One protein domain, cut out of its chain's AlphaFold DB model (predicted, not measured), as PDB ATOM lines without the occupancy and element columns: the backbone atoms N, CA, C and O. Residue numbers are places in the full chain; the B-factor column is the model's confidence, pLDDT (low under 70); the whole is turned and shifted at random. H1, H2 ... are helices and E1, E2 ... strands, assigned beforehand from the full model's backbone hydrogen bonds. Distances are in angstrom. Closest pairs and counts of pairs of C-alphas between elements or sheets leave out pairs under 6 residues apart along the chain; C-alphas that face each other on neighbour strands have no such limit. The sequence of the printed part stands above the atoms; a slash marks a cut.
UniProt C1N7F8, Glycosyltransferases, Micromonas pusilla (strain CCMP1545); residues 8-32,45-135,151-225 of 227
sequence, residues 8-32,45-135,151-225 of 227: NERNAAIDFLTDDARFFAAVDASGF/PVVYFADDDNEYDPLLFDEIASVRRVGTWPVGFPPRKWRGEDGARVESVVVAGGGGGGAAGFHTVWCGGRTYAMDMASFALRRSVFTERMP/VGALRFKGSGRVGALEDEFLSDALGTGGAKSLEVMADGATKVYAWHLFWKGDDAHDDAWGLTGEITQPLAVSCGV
ATOM      1  N   ASN A   8     -27.555  51.793  10.960       91.00
ATOM      2  CA  ASN A   8     -28.270  52.984  11.427       91.00
ATOM      3  C   ASN A   8     -29.309  53.433  10.401       91.00
ATOM      4  O   ASN A   8     -30.432  53.773  10.761       91.00
ATOM      5  N   GLU A   9     -28.938  53.398   9.128       94.06
ATOM      6  CA  GLU A   9     -29.761  53.788   7.992       94.06
ATOM      7  C   GLU A   9     -30.960  52.841   7.855       94.06
ATOM      8  O   GLU A   9     -32.104  53.294   7.786       94.06
ATOM      9  N   ARG A  10     -30.725  51.524   7.945       93.88
ATOM     10  CA  ARG A  10     -31.794  50.516   7.986       93.88
ATOM     11  C   ARG A  10     -32.713  50.715   9.193       93.88
ATOM     12  O   ARG A  10     -33.929  50.655   9.045       93.88
ATOM     13  N   ASN A  11     -32.168  51.013  10.374       92.38
ATOM     14  CA  ASN A  11     -32.986  51.295  11.559       92.38
ATOM     15  C   ASN A  11     -33.815  52.582  11.421       92.38
ATOM     16  O   ASN A  11     -34.959  52.598  11.862       92.38
ATOM     17  N   ALA A  12     -33.293  53.625  10.774       92.38
ATOM     18  CA  ALA A  12     -34.060  54.837  10.490       92.38
ATOM     19  C   ALA A  12     -35.223  54.566   9.516       92.38
ATOM     20  O   ALA A  12     -36.302  55.143   9.665       92.38
ATOM     21  N   ALA A  13     -35.034  53.663   8.547       92.44
ATOM     22  CA  ALA A  13     -36.122  53.188   7.693       92.44
ATOM     23  C   ALA A  13     -37.166  52.397   8.498       92.44
ATOM     24  O   ALA A  13     -38.361  52.611   8.315       92.44
ATOM     25  N   ILE A  14     -36.742  51.548   9.439       91.31
ATOM     26  CA  ILE A  14     -37.657  50.844  10.350       91.31
ATOM     27  C   ILE A  14     -38.450  51.839  11.212       91.31
ATOM     28  O   ILE A  14     -39.657  51.670  11.373       91.31
ATOM     29  N   ASP A  15     -37.817  52.899  11.721       90.50
ATOM     30  CA  ASP A  15     -38.509  53.957  12.473       90.50
ATOM     31  C   ASP A  15     -39.584  54.646  11.623       90.50
ATOM     32  O   ASP A  15     -40.671  54.939  12.113       90.50
ATOM     33  N   PHE A  16     -39.318  54.870  10.334       90.06
ATOM     34  CA  PHE A  16     -40.324  55.380   9.404       90.06
ATOM     35  C   PHE A  16     -41.453  54.371   9.158       90.06
ATOM     36  O   PHE A  16     -42.621  54.745   9.197       90.06
ATOM     37  N   LEU A  17     -41.118  53.098   8.930       87.81
ATOM     38  CA  LEU A  17     -42.087  52.040   8.641       87.81
ATOM     39  C   LEU A  17     -43.003  51.735   9.831       87.81
ATOM     40  O   LEU A  17     -44.147  51.340   9.620       87.81
ATOM     41  N   THR A  18     -42.515  51.896  11.061       86.62
ATOM     42  CA  THR A  18     -43.253  51.575  12.298       86.62
ATOM     43  C   THR A  18     -44.038  52.757  12.873       86.62
ATOM     44  O   THR A  18     -44.863  52.560  13.763       86.62
ATOM     45  N   ASP A  19     -43.849  53.963  12.336       87.62
ATOM     46  CA  ASP A  19     -44.715  55.116  12.578       87.62
ATOM     47  C   ASP A  19     -45.889  55.093  11.584       87.62
ATOM     48  O   ASP A  19     -45.791  55.623  10.477       87.62
ATOM     49  N   ASP A  20     -47.002  54.457  11.975       84.50
ATOM     50  CA  ASP A  20     -48.219  54.328  11.152       84.50
ATOM     51  C   ASP A  20     -48.655  55.669  10.544       84.50
ATOM     52  O   ASP A  20     -48.940  55.758   9.350       84.50
ATOM     53  N   ALA A  21     -48.698  56.726  11.361       86.69
ATOM     54  CA  ALA A  21     -49.196  58.027  10.933       86.69
ATOM     55  C   ALA A  21     -48.297  58.629   9.852       86.69
ATOM     56  O   ALA A  21     -48.787  59.123   8.834       86.69
ATOM     57  N   ARG A  22     -46.978  58.563  10.052       87.25
ATOM     58  CA  ARG A  22     -46.005  59.067   9.081       87.25
ATOM     59  C   ARG A  22     -45.964  58.215   7.815       87.25
ATOM     60  O   ARG A  22     -45.875  58.779   6.725       87.25
ATOM     61  N   PHE A  23     -46.032  56.893   7.950       85.69
ATOM     62  CA  PHE A  23     -46.021  55.962   6.827       85.69
ATOM     63  C   PHE A  23     -47.242  56.169   5.924       85.69
ATOM     64  O   PHE A  23     -47.081  56.472   4.742       85.69
ATOM     65  N   PHE A  24     -48.458  56.097   6.474       84.00
ATOM     66  CA  PHE A  24     -49.680  56.225   5.675       84.00
ATOM     67  C   PHE A  24     -49.869  57.632   5.099       84.00
ATOM     68  O   PHE A  24     -50.337  57.760   3.972       84.00
ATOM     69  N   ALA A  25     -49.430  58.683   5.801       86.31
ATOM     70  CA  ALA A  25     -49.418  60.033   5.235       86.31
ATOM     71  C   ALA A  25     -48.463  60.160   4.035       86.31
ATOM     72  O   ALA A  25     -48.766  60.869   3.079       86.31
ATOM     73  N   ALA A  26     -47.311  59.483   4.062       84.75
ATOM     74  CA  ALA A  26     -46.376  59.478   2.939       84.75
ATOM     75  C   ALA A  26     -46.910  58.672   1.745       84.75
ATOM     76  O   ALA A  26     -46.744  59.100   0.603       84.75
ATOM     77  N   VAL A  27     -47.570  57.538   2.005       81.31
ATOM     78  CA  VAL A  27     -48.258  56.734   0.984       81.31
ATOM     79  C   VAL A  27     -49.327  57.571   0.280       81.31
ATOM     80  O   VAL A  27     -49.286  57.682  -0.943       81.31
ATOM     81  N   ASP A  28     -50.202  58.230   1.042       81.12
ATOM     82  CA  ASP A  28     -51.252  59.116   0.520       81.12
ATOM     83  C   ASP A  28     -50.664  60.277  -0.304       81.12
ATOM     84  O   ASP A  28     -51.047  60.512  -1.449       81.12
ATOM     85  N   ALA A  29     -49.635  60.948   0.225       83.94
ATOM     86  CA  ALA A  29     -48.986  62.071  -0.450       83.94
ATOM     87  C   ALA A  29     -48.226  61.685  -1.731       83.94
ATOM     88  O   ALA A  29     -48.000  62.542  -2.587       83.94
ATOM     89  N   SER A  30     -47.791  60.429  -1.864       80.19
ATOM     90  CA  SER A  30     -47.007  59.977  -3.016       80.19
ATOM     91  C   SER A  30     -47.811  59.956  -4.318       80.19
ATOM     92  O   SER A  30     -47.217  60.042  -5.393       80.19
ATOM     93  N   GLY A  31     -49.142  59.809  -4.235       73.31
ATOM     94  CA  GLY A  31     -50.006  59.568  -5.396       73.31
ATOM     95  C   GLY A  31     -49.590  58.347  -6.230       73.31
ATOM     96  O   GLY A  31     -49.936  58.265  -7.405       73.31
ATOM     97  N   PHE A  32     -48.778  57.449  -5.658       64.94
ATOM     98  CA  PHE A  32     -48.107  56.360  -6.369       64.94
ATOM     99  C   PHE A  32     -48.981  55.108  -6.478       64.94
ATOM    100  O   PHE A  32     -48.805  54.307  -7.395       64.94
ATOM    101  N   PRO A  45     -47.326  46.336   3.313       88.75
ATOM    102  CA  PRO A  45     -46.369  46.213   2.217       88.75
ATOM    103  C   PRO A  45     -45.205  45.269   2.554       88.75
ATOM    104  O   PRO A  45     -44.867  45.038   3.717       88.75
ATOM    105  N   VAL A  46     -44.533  44.775   1.514       93.81
ATOM    106  CA  VAL A  46     -43.278  44.024   1.652       93.81
ATOM    107  C   VAL A  46     -42.102  44.995   1.777       93.81
ATOM    108  O   VAL A  46     -42.002  45.979   1.047       93.81
ATOM    109  N   VAL A  47     -41.200  44.708   2.711       94.94
ATOM    110  CA  VAL A  47     -39.969  45.452   2.980       94.94
ATOM    111  C   VAL A  47     -38.781  44.610   2.525       94.94
ATOM    112  O   VAL A  47     -38.610  43.472   2.972       94.94
ATOM    113  N   TYR A  48     -37.947  45.192   1.664       97.31
ATOM    114  CA  TYR A  48     -36.708  44.595   1.177       97.31
ATOM    115  C   TYR A  48     -35.521  45.528   1.442       97.31
ATOM    116  O   TYR A  48     -35.587  46.719   1.137       97.31
ATOM    117  N   PHE A  49     -34.446  44.998   2.030       95.94
ATOM    118  CA  PHE A  49     -33.220  45.750   2.304       95.94
ATOM    119  C   PHE A  49     -32.226  45.542   1.158       95.94
ATOM    120  O   PHE A  49     -31.494  44.554   1.137       95.94
ATOM    121  N   ALA A  50     -32.221  46.476   0.207       95.38
ATOM    122  CA  ALA A  50     -31.335  46.452  -0.952       95.38
ATOM    123  C   ALA A  50     -30.147  47.407  -0.757       95.38
ATOM    124  O   ALA A  50     -30.348  48.616  -0.619       95.38
ATOM    125  N   ASP A  51     -28.930  46.864  -0.736       92.88
ATOM    126  CA  ASP A  51     -27.698  47.654  -0.671       92.88
ATOM    127  C   ASP A  51     -27.392  48.263  -2.056       92.88
ATOM    128  O   ASP A  51     -27.793  47.723  -3.089       92.88
ATOM    129  N   ASP A  52     -26.731  49.422  -2.083       91.56
ATOM    130  CA  ASP A  52     -26.569  50.258  -3.283       91.56
ATOM    131  C   ASP A  52     -25.477  49.779  -4.252       91.56
ATOM    132  O   ASP A  52     -25.343  50.326  -5.348       91.56
ATOM    133  N   ASP A  53     -24.707  48.766  -3.864       87.25
ATOM    134  CA  ASP A  53     -23.644  48.151  -4.655       87.25
ATOM    135  C   ASP A  53     -23.963  46.726  -5.131       87.25
ATOM    136  O   ASP A  53     -23.121  46.105  -5.785       87.25
ATOM    137  N   ASN A  54     -25.169  46.228  -4.855       89.69
ATOM    138  CA  ASN A  54     -25.658  44.936  -5.326       89.69
ATOM    139  C   ASN A  54     -26.349  45.039  -6.693       89.69
ATOM    140  O   ASN A  54     -26.818  46.103  -7.096       89.69
ATOM    141  N   GLU A  55     -26.461  43.900  -7.377       89.38
ATOM    142  CA  GLU A  55     -27.217  43.777  -8.628       89.38
ATOM    143  C   GLU A  55     -28.481  42.941  -8.404       89.38
ATOM    144  O   GLU A  55     -28.449  41.903  -7.733       89.38
ATOM    145  N   TYR A  56     -29.591  43.387  -8.991       92.75
ATOM    146  CA  TYR A  56     -30.912  42.800  -8.798       92.75
ATOM    147  C   TYR A  56     -31.606  42.601 -10.144       92.75
ATOM    148  O   TYR A  56     -31.931  43.569 -10.833       92.75
ATOM    149  N   ASP A  57     -31.863  41.346 -10.510       93.38
ATOM    150  CA  ASP A  57     -32.665  41.031 -11.688       93.38
ATOM    151  C   ASP A  57     -34.131  41.456 -11.460       93.38
ATOM    152  O   ASP A  57     -34.671  41.209 -10.377       93.38
ATOM    153  N   PRO A  58     -34.816  42.062 -12.448       94.19
ATOM    154  CA  PRO A  58     -36.221  42.447 -12.324       94.19
ATOM    155  C   PRO A  58     -37.169  41.321 -11.874       94.19
ATOM    156  O   PRO A  58     -38.139  41.599 -11.170       94.19
ATOM    157  N   LEU A  59     -36.886  40.060 -12.219       93.69
ATOM    158  CA  LEU A  59     -37.682  38.899 -11.797       93.69
ATOM    159  C   LEU A  59     -37.670  38.694 -10.278       93.69
ATOM    160  O   LEU A  59     -38.605  38.116  -9.727       93.69
ATOM    161  N   LEU A  60     -36.652  39.207  -9.580       96.06
ATOM    162  CA  LEU A  60     -36.622  39.205  -8.123       96.06
ATOM    163  C   LEU A  60     -37.829  39.937  -7.529       96.06
ATOM    164  O   LEU A  60     -38.337  39.548  -6.482       96.06
ATOM    165  N   PHE A  61     -38.287  41.011  -8.174       95.50
ATOM    166  CA  PHE A  61     -39.356  41.838  -7.626       95.50
ATOM    167  C   PHE A  61     -40.723  41.153  -7.710       95.50
ATOM    168  O   PHE A  61     -41.565  41.411  -6.850       95.50
ATOM    169  N   ASP A  62     -40.911  40.219  -8.647       94.88
ATOM    170  CA  ASP A  62     -42.090  39.346  -8.683       94.88
ATOM    171  C   ASP A  62     -42.091  38.386  -7.477       94.88
ATOM    172  O   ASP A  62     -43.114  38.207  -6.810       94.88
ATOM    173  N   GLU A  63     -40.923  37.828  -7.134       95.81
ATOM    174  CA  GLU A  63     -40.747  36.998  -5.935       95.81
ATOM    175  C   GLU A  63     -41.004  37.823  -4.663       95.81
ATOM    176  O   GLU A  63     -41.821  37.423  -3.830       95.81
ATOM    177  N   ILE A  64     -40.390  39.010  -4.540       96.25
ATOM    178  CA  ILE A  64     -40.588  39.940  -3.411       96.25
ATOM    179  C   ILE A  64     -42.073  40.270  -3.236       96.25
ATOM    180  O   ILE A  64     -42.590  40.182  -2.122       96.25
ATOM    181  N   ALA A  65     -42.778  40.622  -4.314       93.12
ATOM    182  CA  ALA A  65     -44.190  41.002  -4.258       93.12
ATOM    183  C   ALA A  65     -45.098  39.867  -3.748       93.12
ATOM    184  O   ALA A  65     -46.138  40.128  -3.139       93.12
ATOM    185  N   SER A  66     -44.697  38.610  -3.954       93.38
ATOM    186  CA  SER A  66     -45.465  37.428  -3.548       93.38
ATOM    187  C   SER A  66     -45.224  36.966  -2.101       93.38
ATOM    188  O   SER A  66     -45.941  36.085  -1.614       93.38
ATOM    189  N   VAL A  67     -44.272  37.572  -1.379       95.06
ATOM    190  CA  VAL A  67     -43.975  37.243   0.029       95.06
ATOM    191  C   VAL A  67     -45.203  37.476   0.910       95.06
ATOM    192  O   VAL A  67     -45.803  38.553   0.882       95.06
ATOM    193  N   ARG A  68     -45.575  36.495   1.740       92.75
ATOM    194  CA  ARG A  68     -46.746  36.581   2.639       92.75
ATOM    195  C   ARG A  68     -46.385  36.888   4.084       92.75
ATOM    196  O   ARG A  68     -47.234  37.386   4.808       92.75
ATOM    197  N   ARG A  69     -45.161  36.592   4.519       92.31
ATOM    198  CA  ARG A  69     -44.652  36.944   5.847       92.31
ATOM    199  C   ARG A  69     -43.150  37.192   5.842       92.31
ATOM    200  O   ARG A  69     -42.743  38.322   6.083       92.31
ATOM    201  N   VAL A  70     -42.340  36.164   5.578       94.94
ATOM    202  CA  VAL A  70     -40.879  36.275   5.416       94.94
ATOM    203  C   VAL A  70     -40.434  35.299   4.334       94.94
ATOM    204  O   VAL A  70     -40.471  34.085   4.539       94.94
ATOM    205  N   GLY A  71     -40.024  35.841   3.191       95.38
ATOM    206  CA  GLY A  71     -39.540  35.081   2.045       95.38
ATOM    207  C   GLY A  71     -38.026  35.099   1.947       95.38
ATOM    208  O   GLY A  71     -37.379  36.028   2.427       95.38
ATOM    209  N   THR A  72     -37.469  34.062   1.330       95.94
ATOM    210  CA  THR A  72     -36.030  33.931   1.105       95.94
ATOM    211  C   THR A  72     -35.704  33.262  -0.225       95.94
ATOM    212  O   THR A  72     -36.465  32.428  -0.721       95.94
ATOM    213  N   TRP A  73     -34.555  33.621  -0.788       96.00
ATOM    214  CA  TRP A  73     -34.035  33.120  -2.059       96.00
ATOM    215  C   TRP A  73     -32.497  33.080  -2.048       96.00
ATOM    216  O   TRP A  73     -31.859  33.682  -1.180       96.00
ATOM    217  N   PRO A  74     -31.881  32.375  -3.011       94.31
ATOM    218  CA  PRO A  74     -30.434  32.365  -3.196       94.31
ATOM    219  C   PRO A  74     -29.846  33.746  -3.527       94.31
ATOM    220  O   PRO A  74     -30.411  34.494  -4.325       94.31
ATOM    221  N   VAL A  75     -28.654  34.033  -2.996       92.81
ATOM    222  CA  VAL A  75     -27.828  35.196  -3.361       92.81
ATOM    223  C   VAL A  75     -26.509  34.720  -3.948       92.81
ATOM    224  O   VAL A  75     -25.805  33.894  -3.360       92.81
ATOM    225  N   GLY A  76     -26.180  35.245  -5.123       88.56
ATOM    226  CA  GLY A  76     -24.927  34.985  -5.812       88.56
ATOM    227  C   GLY A  76     -23.820  35.924  -5.351       88.56
ATOM    228  O   GLY A  76     -24.046  37.083  -5.015       88.56
ATOM    229  N   PHE A  77     -22.592  35.427  -5.378       82.25
ATOM    230  CA  PHE A  77     -21.381  36.190  -5.125       82.25
ATOM    231  C   PHE A  77     -20.442  35.993  -6.312       82.25
ATOM    232  O   PHE A  77     -20.260  34.853  -6.766       82.25
ATOM    233  N   PRO A  78     -19.801  37.067  -6.801       71.12
ATOM    234  CA  PRO A  78     -18.877  36.959  -7.911       71.12
ATOM    235  C   PRO A  78     -17.713  36.022  -7.540       71.12
ATOM    236  O   PRO A  78     -17.304  35.962  -6.368       71.12
ATOM    237  N   PRO A  79     -17.170  35.272  -8.515       61.97
ATOM    238  CA  PRO A  79     -16.025  34.400  -8.290       61.97
ATOM    239  C   PRO A  79     -14.837  35.236  -7.814       61.97
ATOM    240  O   PRO A  79     -14.218  35.969  -8.576       61.97
ATOM    241  N   ARG A  80     -14.481  35.145  -6.530       57.53
ATOM    242  CA  ARG A  80     -13.292  35.841  -6.031       57.53
ATOM    243  C   ARG A  80     -12.030  35.116  -6.491       57.53
ATOM    244  O   ARG A  80     -11.711  34.054  -5.955       57.53
ATOM    245  N   LYS A  81     -11.176  35.792  -7.272       44.56
ATOM    246  CA  LYS A  81      -9.747  35.415  -7.398       44.56
ATOM    247  C   LYS A  81      -9.018  35.340  -6.049       44.56
ATOM    248  O   LYS A  81      -7.998  34.669  -5.932       44.56
ATOM    249  N   TRP A  82      -9.543  35.996  -5.009       38.28
ATOM    250  CA  TRP A  82      -8.909  36.145  -3.692       38.28
ATOM    251  C   TRP A  82      -8.610  34.827  -2.946       38.28
ATOM    252  O   TRP A  82      -7.856  34.851  -1.974       38.28
ATOM    253  N   ARG A  83      -9.157  33.673  -3.369       44.06
ATOM    254  CA  ARG A  83      -8.855  32.358  -2.758       44.06
ATOM    255  C   ARG A  83      -8.796  31.171  -3.736       44.06
ATOM    256  O   ARG A  83      -8.939  30.046  -3.285       44.06
ATOM    257  N   GLY A  84      -8.558  31.391  -5.033       38.38
ATOM    258  CA  GLY A  84      -8.289  30.293  -5.983       38.38
ATOM    259  C   GLY A  84      -9.389  29.225  -6.098       38.38
ATOM    260  O   GLY A  84      -9.075  28.067  -6.346       38.38
ATOM    261  N   GLU A  85     -10.649  29.600  -5.873       44.69
ATOM    262  CA  GLU A  85     -11.808  28.730  -6.093       44.69
ATOM    263  C   GLU A  85     -12.522  29.214  -7.361       44.69
ATOM    264  O   GLU A  85     -12.931  30.375  -7.423       44.69
ATOM    265  N   ASP A  86     -12.625  28.340  -8.363       45.09
ATOM    266  CA  ASP A  86     -13.289  28.618  -9.637       45.09
ATOM    267  C   ASP A  86     -14.818  28.503  -9.471       45.09
ATOM    268  O   ASP A  86     -15.317  27.485  -8.987       45.09
ATOM    269  N   GLY A  87     -15.567  29.534  -9.887       53.47
ATOM    270  CA  GLY A  87     -17.038  29.548  -9.917       53.47
ATOM    271  C   GLY A  87     -17.706  30.575  -8.991       53.47
ATOM    272  O   GLY A  87     -17.154  30.982  -7.966       53.47
ATOM    273  N   ALA A  88     -18.910  31.017  -9.373       56.59
ATOM    274  CA  ALA A  88     -19.754  31.869  -8.538       56.59
ATOM    275  C   ALA A  88     -20.131  31.127  -7.247       56.59
ATOM    276  O   ALA A  88     -20.559  29.972  -7.287       56.59
ATOM    277  N   ARG A  89     -19.966  31.784  -6.094       77.88
ATOM    278  CA  ARG A  89     -20.422  31.226  -4.814       77.88
ATOM    279  C   ARG A  89     -21.875  31.619  -4.616       77.88
ATOM    280  O   ARG A  89     -22.262  32.719  -4.993       77.88
ATOM    281  N   VAL A  90     -22.662  30.745  -4.011       85.06
ATOM    282  CA  VAL A  90     -24.056  31.039  -3.679       85.06
ATOM    283  C   VAL A  90     -24.251  30.847  -2.189       85.06
ATOM    284  O   VAL A  90     -23.734  29.891  -1.612       85.06
ATOM    285  N   GLU A  91     -24.995  31.752  -1.566       89.94
ATOM    286  CA  GLU A  91     -25.595  31.516  -0.259       89.94
ATOM    287  C   GLU A  91     -27.093  31.295  -0.437       89.94
ATOM    288  O   GLU A  91     -27.753  32.019  -1.177       89.94
ATOM    289  N   SER A  92     -27.632  30.249   0.183       91.56
ATOM    290  CA  SER A  92     -29.030  29.855  -0.003       91.56
ATOM    291  C   SER A  92     -29.528  29.023   1.165       91.56
ATOM    292  O   SER A  92     -28.772  28.268   1.784       91.56
ATOM    293  N   VAL A  93     -30.837  29.061   1.407       91.38
ATOM    294  CA  VAL A  93     -31.502  27.994   2.158       91.38
ATOM    295  C   VAL A  93     -31.319  26.648   1.455       91.38
ATOM    296  O   VAL A  93     -31.261  26.564   0.224       91.38
ATOM    297  N   VAL A  94     -31.231  25.586   2.249       89.50
ATOM    298  CA  VAL A  94     -31.289  24.205   1.772       89.50
ATOM    299  C   VAL A  94     -32.716  23.714   1.930       89.50
ATOM    300  O   VAL A  94     -33.260  23.727   3.036       89.50
ATOM    301  N   VAL A  95     -33.318  23.260   0.839       87.06
ATOM    302  CA  VAL A  95     -34.708  22.787   0.822       87.06
ATOM    303  C   VAL A  95     -34.735  21.276   1.025       87.06
ATOM    304  O   VAL A  95     -34.073  20.531   0.299       87.06
ATOM    305  N   ALA A  96     -35.502  20.787   2.003       71.62
ATOM    306  CA  ALA A  96     -35.717  19.348   2.154       71.62
ATOM    307  C   ALA A  96     -36.628  18.828   1.026       71.62
ATOM    308  O   ALA A  96     -37.743  19.311   0.873       71.62
ATOM    309  N   GLY A  97     -36.132  17.844   0.264       57.81
ATOM    310  CA  GLY A  97     -36.820  17.008  -0.738       57.81
ATOM    311  C   GLY A  97     -38.167  17.486  -1.311       57.81
ATOM    312  O   GLY A  97     -39.198  17.355  -0.659       57.81
ATOM    313  N   GLY A  98     -38.178  17.880  -2.592       54.47
ATOM    314  CA  GLY A  98     -39.405  18.000  -3.396       54.47
ATOM    315  C   GLY A  98     -40.109  19.363  -3.378       54.47
ATOM    316  O   GLY A  98     -41.334  19.398  -3.422       54.47
ATOM    317  N   GLY A  99     -39.361  20.471  -3.319       50.12
ATOM    318  CA  GLY A  99     -39.818  21.818  -3.711       50.12
ATOM    319  C   GLY A  99     -40.823  22.529  -2.791       50.12
ATOM    320  O   GLY A  99     -40.990  23.733  -2.919       50.12
ATOM    321  N   GLY A 100     -41.460  21.823  -1.850       53.69
ATOM    322  CA  GLY A 100     -42.457  22.391  -0.927       53.69
ATOM    323  C   GLY A 100     -42.081  22.353   0.560       53.69
ATOM    324  O   GLY A 100     -42.912  22.684   1.403       53.69
ATOM    325  N   GLY A 101     -40.875  21.891   0.904       58.44
ATOM    326  CA  GLY A 101     -40.412  21.784   2.291       58.44
ATOM    327  C   GLY A 101     -39.810  23.091   2.819       58.44
ATOM    328  O   GLY A 101     -39.101  23.779   2.094       58.44
ATOM    329  N   GLY A 102     -40.054  23.416   4.094       68.12
ATOM    330  CA  GLY A 102     -39.369  24.522   4.781       68.12
ATOM    331  C   GLY A 102     -37.847  24.315   4.873       68.12
ATOM    332  O   GLY A 102     -37.335  23.231   4.572       68.12
ATOM    333  N   ALA A 103     -37.114  25.345   5.305       80.19
ATOM    334  CA  ALA A 103     -35.650  25.308   5.331       80.19
ATOM    335  C   ALA A 103     -35.103  24.156   6.201       80.19
ATOM    336  O   ALA A 103     -35.407  24.040   7.392       80.19
ATOM    337  N   ALA A 104     -34.261  23.316   5.600       84.38
ATOM    338  CA  ALA A 104     -33.542  22.218   6.249       84.38
ATOM    339  C   ALA A 104     -32.191  22.659   6.839       84.38
ATOM    340  O   ALA A 104     -31.601  21.960   7.664       84.38
ATOM    341  N   GLY A 105     -31.690  23.810   6.401       88.25
ATOM    342  CA  GLY A 105     -30.397  24.372   6.763       88.25
ATOM    343  C   GLY A 105     -30.025  25.494   5.805       88.25
ATOM    344  O   GLY A 105     -30.850  25.940   5.009       88.25
ATOM    345  N   PHE A 106     -28.768  25.912   5.859       90.94
ATOM    346  CA  PHE A 106     -28.212  26.958   5.008       90.94
ATOM    347  C   PHE A 106     -26.925  26.470   4.348       90.94
ATOM    348  O   PHE A 106     -26.074  25.841   4.987       90.94
ATOM    349  N   HIS A 107     -26.791  26.771   3.064       90.12
ATOM    350  CA  HIS A 107     -25.553  26.677   2.313       90.12
ATOM    351  C   HIS A 107     -24.903  28.061   2.322       90.12
ATOM    352  O   HIS A 107     -25.481  29.020   1.824       90.12
ATOM    353  N   THR A 108     -23.730  28.174   2.936       85.50
ATOM    354  CA  THR A 108     -22.985  29.437   3.077       85.50
ATOM    355  C   THR A 108     -21.488  29.165   3.100       85.50
ATOM    356  O   THR A 108     -21.043  28.074   3.483       85.50
ATOM    357  N   VAL A 109     -20.707  30.182   2.740       73.88
ATOM    358  CA  VAL A 109     -19.243  30.172   2.841       73.88
ATOM    359  C   VAL A 109     -18.783  30.258   4.299       73.88
ATOM    360  O   VAL A 109     -17.710  29.758   4.645       73.88
ATOM    361  N   TRP A 110     -19.570  30.883   5.179       75.88
ATOM    362  CA  TRP A 110     -19.174  31.112   6.564       75.88
ATOM    363  C   TRP A 110     -20.340  30.970   7.541       75.88
ATOM    364  O   TRP A 110     -21.116  31.892   7.744       75.88
ATOM    365  N   CYS A 111     -20.437  29.839   8.241       76.12
ATOM    366  CA  CYS A 111     -21.503  29.652   9.230       76.12
ATOM    367  C   CYS A 111     -21.390  30.580  10.437       76.12
ATOM    368  O   CYS A 111     -22.394  31.115  10.885       76.12
ATOM    369  N   GLY A 112     -20.194  30.727  11.018       76.06
ATOM    370  CA  GLY A 112     -19.975  31.581  12.192       76.06
ATOM    371  C   GLY A 112     -20.801  31.224  13.440       76.06
ATOM    372  O   GLY A 112     -20.846  32.026  14.366       76.06
ATOM    373  N   GLY A 113     -21.458  30.054  13.479       80.88
ATOM    374  CA  GLY A 113     -22.431  29.687  14.517       80.88
ATOM    375  C   GLY A 113     -23.725  30.508  14.457       80.88
ATOM    376  O   GLY A 113     -24.295  30.797  15.509       80.88
ATOM    377  N   ARG A 114     -24.114  30.971  13.264       85.38
ATOM    378  CA  ARG A 114     -25.349  31.720  12.997       85.38
ATOM    379  C   ARG A 114     -26.544  30.775  12.907       85.38
ATOM    380  O   ARG A 114     -26.417  29.688  12.346       85.38
ATOM    381  N   THR A 115     -27.678  31.204  13.450       87.69
ATOM    382  CA  THR A 115     -28.973  30.529  13.295       87.69
ATOM    383  C   THR A 115     -29.512  30.757  11.891       87.69
ATOM    384  O   THR A 115     -29.947  29.812  11.241       87.69
ATOM    385  N   TYR A 116     -29.440  32.003  11.420       90.19
ATOM    386  CA  TYR A 116     -29.797  32.402  10.063       90.19
ATOM    387  C   TYR A 116     -28.518  32.781   9.327       90.19
ATOM    388  O   TYR A 116     -28.022  33.902   9.426       90.19
ATOM    389  N   ALA A 117     -27.939  31.809   8.624       90.06
ATOM    390  CA  ALA A 117     -26.717  32.012   7.856       90.06
ATOM    391  C   ALA A 117     -27.058  32.498   6.442       90.06
ATOM    392  O   ALA A 117     -26.919  31.767   5.465       90.06
ATOM    393  N   MET A 118     -27.570  33.724   6.394       90.12
ATOM    394  CA  MET A 118     -28.139  34.371   5.218       90.12
ATOM    395  C   MET A 118     -27.507  35.746   5.004       90.12
ATOM    396  O   MET A 118     -27.029  36.367   5.957       90.12
ATOM    397  N   ASP A 119     -27.515  36.194   3.755       92.06
ATOM    398  CA  ASP A 119     -27.088  37.531   3.351       92.06
ATOM    399  C   ASP A 119     -28.244  38.541   3.462       92.06
ATOM    400  O   ASP A 119     -29.412  38.151   3.384       92.06
ATOM    401  N   MET A 120     -27.956  39.839   3.600       94.12
ATOM    402  CA  MET A 120     -28.998  40.876   3.654       94.12
ATOM    403  C   MET A 120     -29.900  40.865   2.411       94.12
ATOM    404  O   MET A 120     -31.111  41.035   2.527       94.12
ATOM    405  N   ALA A 121     -29.339  40.586   1.231       94.75
ATOM    406  CA  ALA A 121     -30.083  40.554  -0.026       94.75
ATOM    407  C   ALA A 121     -30.957  39.297  -0.205       94.75
ATOM    408  O   ALA A 121     -31.681  39.202  -1.197       94.75
ATOM    409  N   SER A 122     -30.898  38.332   0.719       94.94
ATOM    410  CA  SER A 122     -31.511  37.002   0.565       94.94
ATOM    411  C   SER A 122     -32.909  36.861   1.163       94.94
ATOM    412  O   SER A 122     -33.461  35.758   1.158       94.94
ATOM    413  N   PHE A 123     -33.482  37.932   1.718       96.69
ATOM    414  CA  PHE A 123     -34.807  37.878   2.326       96.69
ATOM    415  C   PHE A 123     -35.584  39.190   2.208       96.69
ATOM    416  O   PHE A 123     -35.013  40.278   2.192       96.69
ATOM    417  N   ALA A 124     -36.909  39.073   2.208       97.44
ATOM    418  CA  ALA A 124     -37.841  40.178   2.411       97.44
ATOM    419  C   ALA A 124     -38.937  39.764   3.392       97.44
ATOM    420  O   ALA A 124     -39.185  38.576   3.612       97.44
ATOM    421  N   LEU A 125     -39.599  40.745   3.995       95.12
ATOM    422  CA  LEU A 125     -40.600  40.515   5.028       95.12
ATOM    423  C   LEU A 125     -41.746  41.513   4.939       95.12
ATOM    424  O   LEU A 125     -41.555  42.653   4.526       95.12
ATOM    425  N   ARG A 126     -42.938  41.093   5.356       93.69
ATOM    426  CA  ARG A 126     -44.092  41.983   5.504       93.69
ATOM    427  C   ARG A 126     -43.849  43.013   6.600       93.69
ATOM    428  O   ARG A 126     -43.190  42.732   7.606       93.69
ATOM    429  N   ARG A 127     -44.408  44.209   6.423       90.69
ATOM    430  CA  ARG A 127     -44.370  45.294   7.408       90.69
ATOM    431  C   ARG A 127     -44.936  44.849   8.761       90.69
ATOM    432  O   ARG A 127     -44.415  45.266   9.799       90.69
ATOM    433  N   SER A 128     -45.938  43.971   8.767       88.69
ATOM    434  CA  SER A 128     -46.532  43.382   9.970       88.69
ATOM    435  C   SER A 128     -45.483  42.758  10.886       88.69
ATOM    436  O   SER A 128     -45.582  42.887  12.097       88.69
ATOM    437  N   VAL A 129     -44.411  42.174  10.346       90.00
ATOM    438  CA  VAL A 129     -43.357  41.517  11.137       90.00
ATOM    439  C   VAL A 129     -42.641  42.502  12.077       90.00
ATOM    440  O   VAL A 129     -42.156  42.103  13.136       90.00
ATOM    441  N   PHE A 130     -42.609  43.797  11.744       86.44
ATOM    442  CA  PHE A 130     -42.021  44.840  12.597       86.44
ATOM    443  C   PHE A 130     -42.964  45.318  13.712       86.44
ATOM    444  O   PHE A 130     -42.507  45.861  14.726       86.44
ATOM    445  N   THR A 131     -44.274  45.146  13.528       76.38
ATOM    446  CA  THR A 131     -45.326  45.620  14.444       76.38
ATOM    447  C   THR A 131     -45.988  44.483  15.229       76.38
ATOM    448  O   THR A 131     -46.613  44.735  16.261       76.38
ATOM    449  N   GLU A 132     -45.804  43.235  14.792       72.69
ATOM    450  CA  GLU A 132     -46.281  42.009  15.424       72.69
ATOM    451  C   GLU A 132     -45.738  41.872  16.851       72.69
ATOM    452  O   GLU A 132     -44.536  41.952  17.129       72.69
ATOM    453  N   ARG A 133     -46.651  41.588  17.782       56.34
ATOM    454  CA  ARG A 133     -46.299  41.198  19.144       56.34
ATOM    455  C   ARG A 133     -45.963  39.710  19.125       56.34
ATOM    456  O   ARG A 133     -46.862  38.883  18.996       56.34
ATOM    457  N   MET A 134     -44.683  39.361  19.238       51.31
ATOM    458  CA  MET A 134     -44.296  37.956  19.387       51.31
ATOM    459  C   MET A 134     -44.854  37.420  20.714       51.31
ATOM    460  O   MET A 134     -44.658  38.083  21.741       51.31
ATOM    461  N   PRO A 135     -45.529  36.257  20.735       41.47
ATOM    462  CA  PRO A 135     -45.795  35.566  21.989       41.47
ATOM    463  C   PRO A 135     -44.458  35.232  22.660       41.47
ATOM    464  O   PRO A 135     -43.480  34.894  21.985       41.47
ATOM    465  N   VAL A 151     -44.622  47.429  19.912       42.34
ATOM    466  CA  VAL A 151     -44.619  47.804  18.494       42.34
ATOM    467  C   VAL A 151     -43.339  48.623  18.223       42.34
ATOM    468  O   VAL A 151     -43.077  49.574  18.958       42.34
ATOM    469  N   GLY A 152     -42.498  48.220  17.258       50.69
ATOM    470  CA  GLY A 152     -41.226  48.909  16.950       50.69
ATOM    471  C   GLY A 152     -39.951  48.369  17.629       50.69
ATOM    472  O   GLY A 152     -38.927  49.062  17.671       50.69
ATOM    473  N   ALA A 153     -39.984  47.144  18.167       63.34
ATOM    474  CA  ALA A 153     -38.839  46.515  18.843       63.34
ATOM    475  C   ALA A 153     -37.845  45.781  17.916       63.34
ATOM    476  O   ALA A 153     -36.738  45.465  18.354       63.34
ATOM    477  N   LEU A 154     -38.210  45.481  16.665       86.19
ATOM    478  CA  LEU A 154     -37.330  44.758  15.743       86.19
ATOM    479  C   LEU A 154     -36.294  45.712  15.132       86.19
ATOM    480  O   LEU A 154     -36.662  46.649  14.431       86.19
ATOM    481  N   ARG A 155     -35.003  45.498  15.413       88.69
ATOM    482  CA  ARG A 155     -33.916  46.397  14.992       88.69
ATOM    483  C   ARG A 155     -32.650  45.638  14.644       88.69
ATOM    484  O   ARG A 155     -32.338  44.607  15.236       88.69
ATOM    485  N   PHE A 156     -31.866  46.220  13.750       90.31
ATOM    486  CA  PHE A 156     -30.502  45.786  13.503       90.31
ATOM    487  C   PHE A 156     -29.595  46.200  14.663       90.31
ATOM    488  O   PHE A 156     -29.504  47.380  15.019       90.31
ATOM    489  N   LYS A 157     -28.899  45.227  15.252       86.25
ATOM    490  CA  LYS A 157     -27.980  45.439  16.375       86.25
ATOM    491  C   LYS A 157     -26.569  45.709  15.847       86.25
ATOM    492  O   LYS A 157     -25.844  44.816  15.417       86.25
ATOM    493  N   GLY A 158     -26.133  46.965  15.927       74.38
ATOM    494  CA  GLY A 158     -24.776  47.372  15.539       74.38
ATOM    495  C   GLY A 158     -23.654  46.828  16.441       74.38
ATOM    496  O   GLY A 158     -22.481  47.031  16.139       74.38
ATOM    497  N   SER A 159     -23.975  46.150  17.548       67.38
ATOM    498  CA  SER A 159     -23.015  45.683  18.561       67.38
ATOM    499  C   SER A 159     -22.663  44.190  18.499       67.38
ATOM    500  O   SER A 159     -21.731  43.797  19.195       67.38
ATOM    501  N   GLY A 160     -23.340  43.386  17.665       67.88
ATOM    502  CA  GLY A 160     -23.186  41.920  17.514       67.88
ATOM    503  C   GLY A 160     -21.789  41.384  17.150       67.88
ATOM    504  O   GLY A 160     -20.792  42.074  17.289       67.88
ATOM    505  N   ARG A 161     -21.641  40.194  16.580       77.25
ATOM    506  CA  ARG A 161     -20.365  39.778  15.926       77.25
ATOM    507  C   ARG A 161     -20.339  40.205  14.447       77.25
ATOM    508  O   ARG A 161     -21.372  40.559  13.888       77.25
ATOM    509  N   VAL A 162     -19.167  40.216  13.797       74.25
ATOM    510  CA  VAL A 162     -19.082  40.462  12.335       74.25
ATOM    511  C   VAL A 162     -19.961  39.432  11.614       74.25
ATOM    512  O   VAL A 162     -19.894  38.262  11.965       74.25
ATOM    513  N   GLY A 163     -20.793  39.868  10.662       77.50
ATOM    514  CA  GLY A 163     -21.695  39.004   9.884       77.50
ATOM    515  C   GLY A 163     -22.873  38.393  10.655       77.50
ATOM    516  O   GLY A 163     -23.463  37.429  10.177       77.50
ATOM    517  N   ALA A 164     -23.202  38.907  11.846       84.50
ATOM    518  CA  ALA A 164     -24.391  38.499  12.605       84.50
ATOM    519  C   ALA A 164     -25.542  39.510  12.549       84.50
ATOM    520  O   ALA A 164     -26.474  39.408  13.338       84.50
ATOM    521  N   LEU A 165     -25.476  40.498  11.655       90.00
ATOM    522  CA  LEU A 165     -26.480  41.557  11.598       90.00
ATOM    523  C   LEU A 165     -27.857  40.981  11.229       90.00
ATOM    524  O   LEU A 165     -28.848  41.254  11.902       90.00
ATOM    525  N   GLU A 166     -27.875  40.134  10.206       91.75
ATOM    526  CA  GLU A 166     -29.023  39.394   9.688       91.75
ATOM    527  C   GLU A 166     -29.447  38.302  10.673       91.75
ATOM    528  O   GLU A 166     -30.625  38.162  10.982       91.75
ATOM    529  N   ASP A 167     -28.470  37.567  11.217       90.25
ATOM    530  CA  ASP A 167     -28.685  36.486  12.183       90.25
ATOM    531  C   ASP A 167     -29.422  36.974  13.433       90.25
ATOM    532  O   ASP A 167     -30.424  36.387  13.843       90.25
ATOM    533  N   GLU A 168     -28.958  38.075  14.025       89.00
ATOM    534  CA  GLU A 168     -29.571  38.670  15.211       89.00
ATOM    535  C   GLU A 168     -30.946  39.259  14.891       89.00
ATOM    536  O   GLU A 168     -31.872  39.075  15.678       89.00
ATOM    537  N   PHE A 169     -31.098  39.916  13.737       91.19
ATOM    538  CA  PHE A 169     -32.372  40.481  13.295       91.19
ATOM    539  C   PHE A 169     -33.429  39.396  13.056       91.19
ATOM    540  O   PHE A 169     -34.545  39.499  13.557       91.19
ATOM    541  N   LEU A 170     -33.091  38.325  12.342       91.00
ATOM    542  CA  LEU A 170     -34.027  37.242  12.037       91.00
ATOM    543  C   LEU A 170     -34.275  36.332  13.237       91.00
ATOM    544  O   LEU A 170     -35.399  35.877  13.424       91.00
ATOM    545  N   SER A 171     -33.278  36.119  14.099       89.06
ATOM    546  CA  SER A 171     -33.495  35.446  15.388       89.06
ATOM    547  C   SER A 171     -34.462  36.236  16.255       89.06
ATOM    548  O   SER A 171     -35.343  35.657  16.887       89.06
ATOM    549  N   ASP A 172     -34.347  37.561  16.238       87.31
ATOM    550  CA  ASP A 172     -35.310  38.433  16.875       87.31
ATOM    551  C   ASP A 172     -36.683  38.316  16.185       87.31
ATOM    552  O   ASP A 172     -37.679  38.156  16.883       87.31
ATOM    553  N   ALA A 173     -36.773  38.365  14.858       87.88
ATOM    554  CA  ALA A 173     -38.042  38.364  14.122       87.88
ATOM    555  C   ALA A 173     -38.779  37.012  14.113       87.88
ATOM    556  O   ALA A 173     -39.997  36.981  13.998       87.88
ATOM    557  N   LEU A 174     -38.071  35.889  14.187       86.94
ATOM    558  CA  LEU A 174     -38.634  34.557  13.939       86.94
ATOM    559  C   LEU A 174     -38.363  33.559  15.075       86.94
ATOM    560  O   LEU A 174     -38.917  32.460  15.074       86.94
ATOM    561  N   GLY A 175     -37.516  33.911  16.043       86.44
ATOM    562  CA  GLY A 175     -37.000  32.977  17.042       86.44
ATOM    563  C   GLY A 175     -35.943  32.030  16.465       86.44
ATOM    564  O   GLY A 175     -35.688  31.995  15.261       86.44
ATOM    565  N   THR A 176     -35.311  31.220  17.313       81.50
ATOM    566  CA  THR A 176     -34.198  30.346  16.892       81.50
ATOM    567  C   THR A 176     -34.632  29.131  16.062       81.50
ATOM    568  O   THR A 176     -33.844  28.616  15.276       81.50
ATOM    569  N   GLY A 177     -35.890  28.694  16.193       80.44
ATOM    570  CA  GLY A 177     -36.488  27.611  15.394       80.44
ATOM    571  C   GLY A 177     -37.292  28.092  14.177       80.44
ATOM    572  O   GLY A 177     -37.874  27.281  13.454       80.44
ATOM    573  N   GLY A 178     -37.349  29.407  13.950       85.31
ATOM    574  CA  GLY A 178     -38.213  30.036  12.951       85.31
ATOM    575  C   GLY A 178     -37.789  29.833  11.497       85.31
ATOM    576  O   GLY A 178     -38.586  30.088  10.598       85.31
ATOM    577  N   ALA A 179     -36.593  29.300  11.236       87.06
ATOM    578  CA  ALA A 179     -36.105  29.045   9.879       87.06
ATOM    579  C   ALA A 179     -37.030  28.115   9.072       87.06
ATOM    580  O   ALA A 179     -37.177  28.278   7.865       87.06
ATOM    581  N   LYS A 180     -37.738  27.195   9.738       85.81
ATOM    582  CA  LYS A 180     -38.732  26.317   9.091       85.81
ATOM    583  C   LYS A 180     -39.967  27.066   8.571       85.81
ATOM    584  O   LYS A 180     -40.698  26.505   7.764       85.81
ATOM    585  N   SER A 181     -40.208  28.285   9.057       87.62
ATOM    586  CA  SER A 181     -41.328  29.143   8.648       87.62
ATOM    587  C   SER A 181     -41.000  30.070   7.475       87.62
ATOM    588  O   SER A 181     -41.898  30.756   6.995       87.62
ATOM    589  N   LEU A 182     -39.741  30.088   7.020       92.00
ATOM    590  CA  LEU A 182     -39.331  30.863   5.852       92.00
ATOM    591  C   LEU A 182     -40.044  30.347   4.600       92.00
ATOM    592  O   LEU A 182     -40.070  29.141   4.336       92.00
ATOM    593  N   GLU A 183     -40.587  31.272   3.817       93.88
ATOM    594  CA  GLU A 183     -41.135  30.975   2.500       93.88
ATOM    595  C   GLU A 183     -39.981  30.854   1.507       93.88
ATOM    596  O   GLU A 183     -39.240  31.809   1.274       93.88
ATOM    597  N   VAL A 184     -39.799  29.659   0.952       93.56
ATOM    598  CA  VAL A 184     -38.757  29.399  -0.040       93.56
ATOM    599  C   VAL A 184     -39.252  29.871  -1.405       93.56
ATOM    600  O   VAL A 184     -40.146  29.260  -1.990       93.56
ATOM    601  N   MET A 185     -38.652  30.949  -1.894       94.06
ATOM    602  CA  MET A 185     -38.988  31.611  -3.155       94.06
ATOM    603  C   MET A 185     -38.075  31.116  -4.287       94.06
ATOM    604  O   MET A 185     -37.286  30.184  -4.092       94.06
ATOM    605  N   ALA A 186     -38.149  31.740  -5.465       93.56
ATOM    606  CA  ALA A 186     -37.234  31.494  -6.583       93.56
ATOM    607  C   ALA A 186     -37.210  30.017  -7.021       93.56
ATOM    608  O   ALA A 186     -36.153  29.384  -7.132       93.56
ATOM    609  N   ASP A 187     -38.413  29.470  -7.234       92.06
ATOM    610  CA  ASP A 187     -38.651  28.099  -7.706       92.06
ATOM    611  C   ASP A 187     -37.978  27.043  -6.807       92.06
ATOM    612  O   ASP A 187     -37.146  26.239  -7.232       92.06
ATOM    613  N   GLY A 188     -38.279  27.108  -5.505       91.25
ATOM    614  CA  GLY A 188     -37.687  26.220  -4.505       91.25
ATOM    615  C   GLY A 188     -36.206  26.504  -4.257       91.25
ATOM    616  O   GLY A 188     -35.434  25.564  -4.073       91.25
ATOM    617  N   ALA A 189     -35.810  27.778  -4.265       92.00
ATOM    618  CA  ALA A 189     -34.431  28.242  -4.139       92.00
ATOM    619  C   ALA A 189     -33.492  27.607  -5.177       92.00
ATOM    620  O   ALA A 189     -32.376  27.197  -4.852       92.00
ATOM    621  N   THR A 190     -33.962  27.500  -6.423       91.06
ATOM    622  CA  THR A 190     -33.167  27.021  -7.563       91.06
ATOM    623  C   THR A 190     -32.686  28.151  -8.466       91.06
ATOM    624  O   THR A 190     -31.758  27.944  -9.244       91.06
ATOM    625  N   LYS A 191     -33.256  29.354  -8.344       92.12
ATOM    626  CA  LYS A 191     -32.897  30.515  -9.168       92.12
ATOM    627  C   LYS A 191     -32.223  31.600  -8.337       92.12
ATOM    628  O   LYS A 191     -32.625  31.875  -7.210       92.12
ATOM    629  N   VAL A 192     -31.185  32.205  -8.901       91.94
ATOM    630  CA  VAL A 192     -30.418  33.303  -8.307       91.94
ATOM    631  C   VAL A 192     -30.769  34.579  -9.065       91.94
ATOM    632  O   VAL A 192     -30.468  34.681 -10.255       91.94
ATOM    633  N   TYR A 193     -31.389  35.535  -8.372       93.88
ATOM    634  CA  TYR A 193     -31.809  36.824  -8.940       93.88
ATOM    635  C   TYR A 193     -31.136  38.039  -8.286       93.88
ATOM    636  O   TYR A 193     -31.247  39.149  -8.794       93.88
ATOM    637  N   ALA A 194     -30.447  37.841  -7.161       93.06
ATOM    638  CA  ALA A 194     -29.708  38.883  -6.460       93.06
ATOM    639  C   ALA A 194     -28.227  38.512  -6.396       93.06
ATOM    640  O   ALA A 194     -27.880  37.365  -6.091       93.06
ATOM    641  N   TRP A 195     -27.362  39.493  -6.637       89.00
ATOM    642  CA  TRP A 195     -25.918  39.327  -6.589       89.00
ATOM    643  C   TRP A 195     -25.297  40.342  -5.645       89.00
ATOM    644  O   TRP A 195     -25.403  41.551  -5.855       89.00
ATOM    645  N   HIS A 196     -24.600  39.839  -4.627       87.75
ATOM    646  CA  HIS A 196     -23.804  40.679  -3.751       87.75
ATOM    647  C   HIS A 196     -22.473  40.996  -4.431       87.75
ATOM    648  O   HIS A 196     -21.493  40.244  -4.342       87.75
ATOM    649  N   LEU A 197     -22.447  42.121  -5.140       79.38
ATOM    650  CA  LEU A 197     -21.255  42.618  -5.811       79.38
ATOM    651  C   LEU A 197     -20.443  43.507  -4.858       79.38
ATOM    652  O   LEU A 197     -20.855  43.804  -3.741       79.38
ATOM    653  N   PHE A 198     -19.224  43.857  -5.264       69.88
ATOM    654  CA  PHE A 198     -18.414  44.866  -4.586       69.88
ATOM    655  C   PHE A 198     -17.968  45.879  -5.636       69.88
ATOM    656  O   PHE A 198     -17.425  45.490  -6.669       69.88
ATOM    657  N   TRP A 199     -18.112  47.177  -5.355       55.22
ATOM    658  CA  TRP A 199     -17.788  48.255  -6.307       55.22
ATOM    659  C   TRP A 199     -16.314  48.298  -6.762       55.22
ATOM    660  O   TRP A 199     -15.969  48.944  -7.752       55.22
ATOM    661  N   LYS A 200     -15.407  47.597  -6.065       54.34
ATOM    662  CA  LYS A 200     -14.046  47.395  -6.572       54.34
ATOM    663  C   LYS A 200     -14.078  46.346  -7.671       54.34
ATOM    664  O   LYS A 200     -13.988  45.160  -7.371       54.34
ATOM    665  N   GLY A 201     -14.180  46.861  -8.899       48.16
ATOM    666  CA  GLY A 201     -14.087  46.142 -10.160       48.16
ATOM    667  C   GLY A 201     -13.188  44.924 -10.053       48.16
ATOM    668  O   GLY A 201     -11.981  45.035  -9.831       48.16
ATOM    669  N   ASP A 202     -13.811  43.759 -10.169       48.69
ATOM    670  CA  ASP A 202     -13.086  42.604 -10.643       48.69
ATOM    671  C   ASP A 202     -12.988  42.810 -12.154       48.69
ATOM    672  O   ASP A 202     -13.961  42.654 -12.888       48.69
ATOM    673  N   ASP A 203     -11.810  43.208 -12.627       52.19
ATOM    674  CA  ASP A 203     -11.479  43.300 -14.056       52.19
ATOM    675  C   ASP A 203     -11.618  41.925 -14.756       52.19
ATOM    676  O   ASP A 203     -11.447  41.800 -15.969       52.19
ATOM    677  N   ALA A 204     -11.892  40.871 -13.982       50.69
ATOM    678  CA  ALA A 204     -12.264  39.542 -14.424       50.69
ATOM    679  C   ALA A 204     -13.747  39.488 -14.831       50.69
ATOM    680  O   ALA A 204     -14.549  38.768 -14.238       50.69
ATOM    681  N   HIS A 205     -14.102  40.202 -15.898       50.00
ATOM    682  CA  HIS A 205     -15.259  39.823 -16.703       50.00
ATOM    683  C   HIS A 205     -14.903  38.554 -17.493       50.00
ATOM    684  O   HIS A 205     -14.614  38.624 -18.683       50.00
ATOM    685  N   ASP A 206     -14.847  37.402 -16.824       52.44
ATOM    686  CA  ASP A 206     -14.943  36.127 -17.540       52.44
ATOM    687  C   ASP A 206     -16.392  35.959 -18.008       52.44
ATOM    688  O   ASP A 206     -17.309  36.374 -17.303       52.44
ATOM    689  N   ASP A 207     -16.630  35.314 -19.149       53.78
ATOM    690  CA  ASP A 207     -17.972  35.076 -19.726       53.78
ATOM    691  C   ASP A 207     -18.896  34.194 -18.836       53.78
ATOM    692  O   ASP A 207     -19.932  33.699 -19.276       53.78
ATOM    693  N   ALA A 208     -18.504  33.951 -17.582       52.56
ATOM    694  CA  ALA A 208     -19.141  33.071 -16.614       52.56
ATOM    695  C   ALA A 208     -20.122  33.777 -15.656       52.56
ATOM    696  O   ALA A 208     -20.770  33.086 -14.867       52.56
ATOM    697  N   TRP A 209     -20.236  35.113 -15.676       54.66
ATOM    698  CA  TRP A 209     -21.254  35.833 -14.893       54.66
ATOM    699  C   TRP A 209     -22.476  36.169 -15.756       54.66
ATOM    700  O   TRP A 209     -22.356  36.570 -16.911       54.66
ATOM    701  N   GLY A 210     -23.667  35.993 -15.184       63.16
ATOM    702  CA  GLY A 210     -24.948  36.341 -15.793       63.16
ATOM    703  C   GLY A 210     -25.820  37.089 -14.789       63.16
ATOM    704  O   GLY A 210     -25.624  36.951 -13.584       63.16
ATOM    705  N   LEU A 211     -26.781  37.877 -15.284       69.88
ATOM    706  CA  LEU A 211     -27.733  38.617 -14.437       69.88
ATOM    707  C   LEU A 211     -28.591  37.662 -13.582       69.88
ATOM    708  O   LEU A 211     -28.955  37.976 -12.452       69.88
ATOM    709  N   THR A 212     -28.806  36.444 -14.083       80.44
ATOM    710  CA  THR A 212     -29.471  35.340 -13.384       80.44
ATOM    711  C   THR A 212     -28.563  34.117 -13.285       80.44
ATOM    712  O   THR A 212     -27.736  33.882 -14.169       80.44
ATOM    713  N   GLY A 213     -28.774  33.282 -12.267       82.56
ATOM    714  CA  GLY A 213     -28.118  31.978 -12.122       82.56
ATOM    715  C   GLY A 213     -29.096  30.852 -11.787       82.56
ATOM    716  O   GLY A 213     -30.185  31.098 -11.275       82.56
ATOM    717  N   GLU A 214     -28.687  29.610 -12.042       85.38
ATOM    718  CA  GLU A 214     -29.421  28.405 -11.639       85.38
ATOM    719  C   GLU A 214     -28.557  27.539 -10.715       85.38
ATOM    720  O   GLU A 214     -27.355  27.373 -10.933       85.38
ATOM    721  N   ILE A 215     -29.176  26.964  -9.686       85.44
ATOM    722  CA  ILE A 215     -28.567  26.014  -8.753       85.44
ATOM    723  C   ILE A 215     -29.463  24.786  -8.579       85.44
ATOM    724  O   ILE A 215     -30.682  24.845  -8.709       85.44
ATOM    725  N   THR A 216     -28.856  23.644  -8.255       87.12
ATOM    726  CA  THR A 216     -29.593  22.405  -7.968       87.12
ATOM    727  C   THR A 216     -29.770  22.224  -6.464       87.12
ATOM    728  O   THR A 216     -28.799  22.274  -5.710       87.12
ATOM    729  N   GLN A 217     -31.003  21.958  -6.034       86.69
ATOM    730  CA  GLN A 217     -31.334  21.610  -4.651       86.69
ATOM    731  C   GLN A 217     -31.488  20.082  -4.484       86.69
ATOM    732  O   GLN A 217     -31.933  19.409  -5.418       86.69
ATOM    733  N   PRO A 218     -31.167  19.510  -3.306       86.00
ATOM    734  CA  PRO A 218     -30.642  20.191  -2.125       86.00
ATOM    735  C   PRO A 218     -29.153  20.530  -2.269       86.00
ATOM    736  O   PRO A 218     -28.353  19.701  -2.705       86.00
ATOM    737  N   LEU A 219     -28.771  21.727  -1.830       83.81
ATOM    738  CA  LEU A 219     -27.361  22.059  -1.626       83.81
ATOM    739  C   LEU A 219     -26.787  21.326  -0.402       83.81
ATOM    740  O   LEU A 219     -27.510  20.903   0.503       83.81
ATOM    741  N   ALA A 220     -25.459  21.203  -0.349       84.62
ATOM    742  CA  ALA A 220     -24.781  20.701   0.840       84.62
ATOM    743  C   ALA A 220     -25.033  21.644   2.028       84.62
ATOM    744  O   ALA A 220     -24.771  22.844   1.939       84.62
ATOM    745  N   VAL A 221     -25.520  21.104   3.145       82.81
ATOM    746  CA  VAL A 221     -25.786  21.889   4.356       82.81
ATOM    747  C   VAL A 221     -24.461  22.318   4.986       82.81
ATOM    748  O   VAL A 221     -23.721  21.481   5.500       82.81
ATOM    749  N   SER A 222     -24.186  23.624   4.978       82.06
ATOM    750  CA  SER A 222     -23.063  24.211   5.715       82.06
ATOM    751  C   SER A 222     -23.427  24.386   7.191       82.06
ATOM    752  O   SER A 222     -22.630  24.057   8.070       82.06
ATOM    753  N   CYS A 223     -24.641  24.878   7.470       80.00
ATOM    754  CA  CYS A 223     -25.150  25.120   8.822       80.00
ATOM    755  C   CYS A 223     -26.570  24.561   8.961       80.00
ATOM    756  O   CYS A 223     -27.431  24.835   8.126       80.00
ATOM    757  N   GLY A 224     -26.825  23.782  10.013       74.75
ATOM    758  CA  GLY A 224     -28.171  23.286  10.311       74.75
ATOM    759  C   GLY A 224     -29.083  24.383  10.861       74.75
ATOM    760  O   GLY A 224     -28.605  25.368  11.422       74.75
ATOM    761  N   VAL A 225     -30.396  24.194  10.734       66.56
ATOM    762  CA  VAL A 225     -31.378  25.006  11.468       66.56
ATOM    763  C   VAL A 225     -31.285  24.696  12.965       66.56
ATOM    764  O   VAL A 225     -31.203  23.526  13.344       66.56
TER     765      VAL A 225
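Overview. This is residues 8 to 32, 45 to 135 and 151 to 225 of the 227 residues of the protein "Glycosyltransferases" of Micromonas pusilla (strain CCMP1545) (UniProt C1N7F8). Two small antiparallel sheets of three strands each, E1-E6-E2 and E3-E4-E5, form the body, joined where E2 runs on into E3; H3 covers a face of the first, and H6 lies over E5 of the second. At one end H1 and H2 meet as a corner, where residues 27 to 32, of which 27 to 30 belong to H2, stick out, and a long unnamed stretch, residues 190 to 225, is tied to E3 and E5 by short pairings. The printed part has 191 residues, under half of them in named elements, of mixed class: H1 H2 E1 H3 E2 E3 E4 E5 E6 H4 H5 H6 H7. It is compact, with a radius of gyration of the C-alphas of 17.0 A and spans of 51 by 35 by 34 A.

Arrangement. H1, residues 8 to 18, and H2, residues 20 to 30, only just touch, only at the corner, with 3 pairs of C-alphas within 8 A; the closest, Leu 17 and Phe 23, are 5.8 A apart, and the lines are about perpendicular at 89 degrees. E1, residues 46 to 48, and E2, residues 70 to 72, are edge strands beside the inner strand E6, residues 123 to 126; within hydrogen-bond range are N 47 and O 125, 2.8 A, and N 71 and O 124, 2.9 A. H3, residues 59 to 66, is on this sheet over E6 at a height of 9.3 A, along the strands at 27 degrees to E6 on the local plane; their closest C-alphas, Ile 64 and Ala 124, are 6.4 A apart. E1, H3 and E2 make a split strand-helix-strand unit, two strands running the same way with E6 between them, and its crossover is left-handed. E3, residues 75 to 77, E4, residues 89 to 95, and E5, residues 103 to 107, form a meander, each strand the antiparallel neighbour of the one before, in two hairpins; N 75 and O 91, 2.9 A, and N 94 and O 105, 2.8 A, are within hydrogen-bond range. H4, residues 128 to 131, only grazes the first sheet, as does H5, residues 165 to 174. H6, residues 178 to 181, is on the second sheet; its closest C-alpha to E5 is Lys 180, 5.0 A from that of Ala 103. H7, residues 186 to 189, only grazes that sheet. Every O i to N i+4 pair is within hydrogen-bond range in H1, H2, H3 and H5; H4, H6 and H7 are too short for one.

Along the chain. H1 begins at C-alpha 8 (-28.270, 52.984, 11.427) and is 15.1 A long; H2 is 15.3 A, H5 14.2 A. E4, 17.5 A, begins at C-alpha 89 (-20.422, 31.226, -4.814). H7 ends at C-alpha 189 (-34.431, 28.242, -4.139).

Size, cuts and confidence. The two C-alphas farthest apart, Ala 21 and Gly 84, are 52.2 A apart. Residues 33 to 44 and 136 to 150 are not printed; the C-alpha gaps are 13.4 A from 32 to 45 and 12.8 A from 135 to 151. The links E3 to E4 and E5 to E6 are long. Mean pLDDT of the printed part is 81.0; 40 residues are under 70, among them 79 to 88 and 198 to 211.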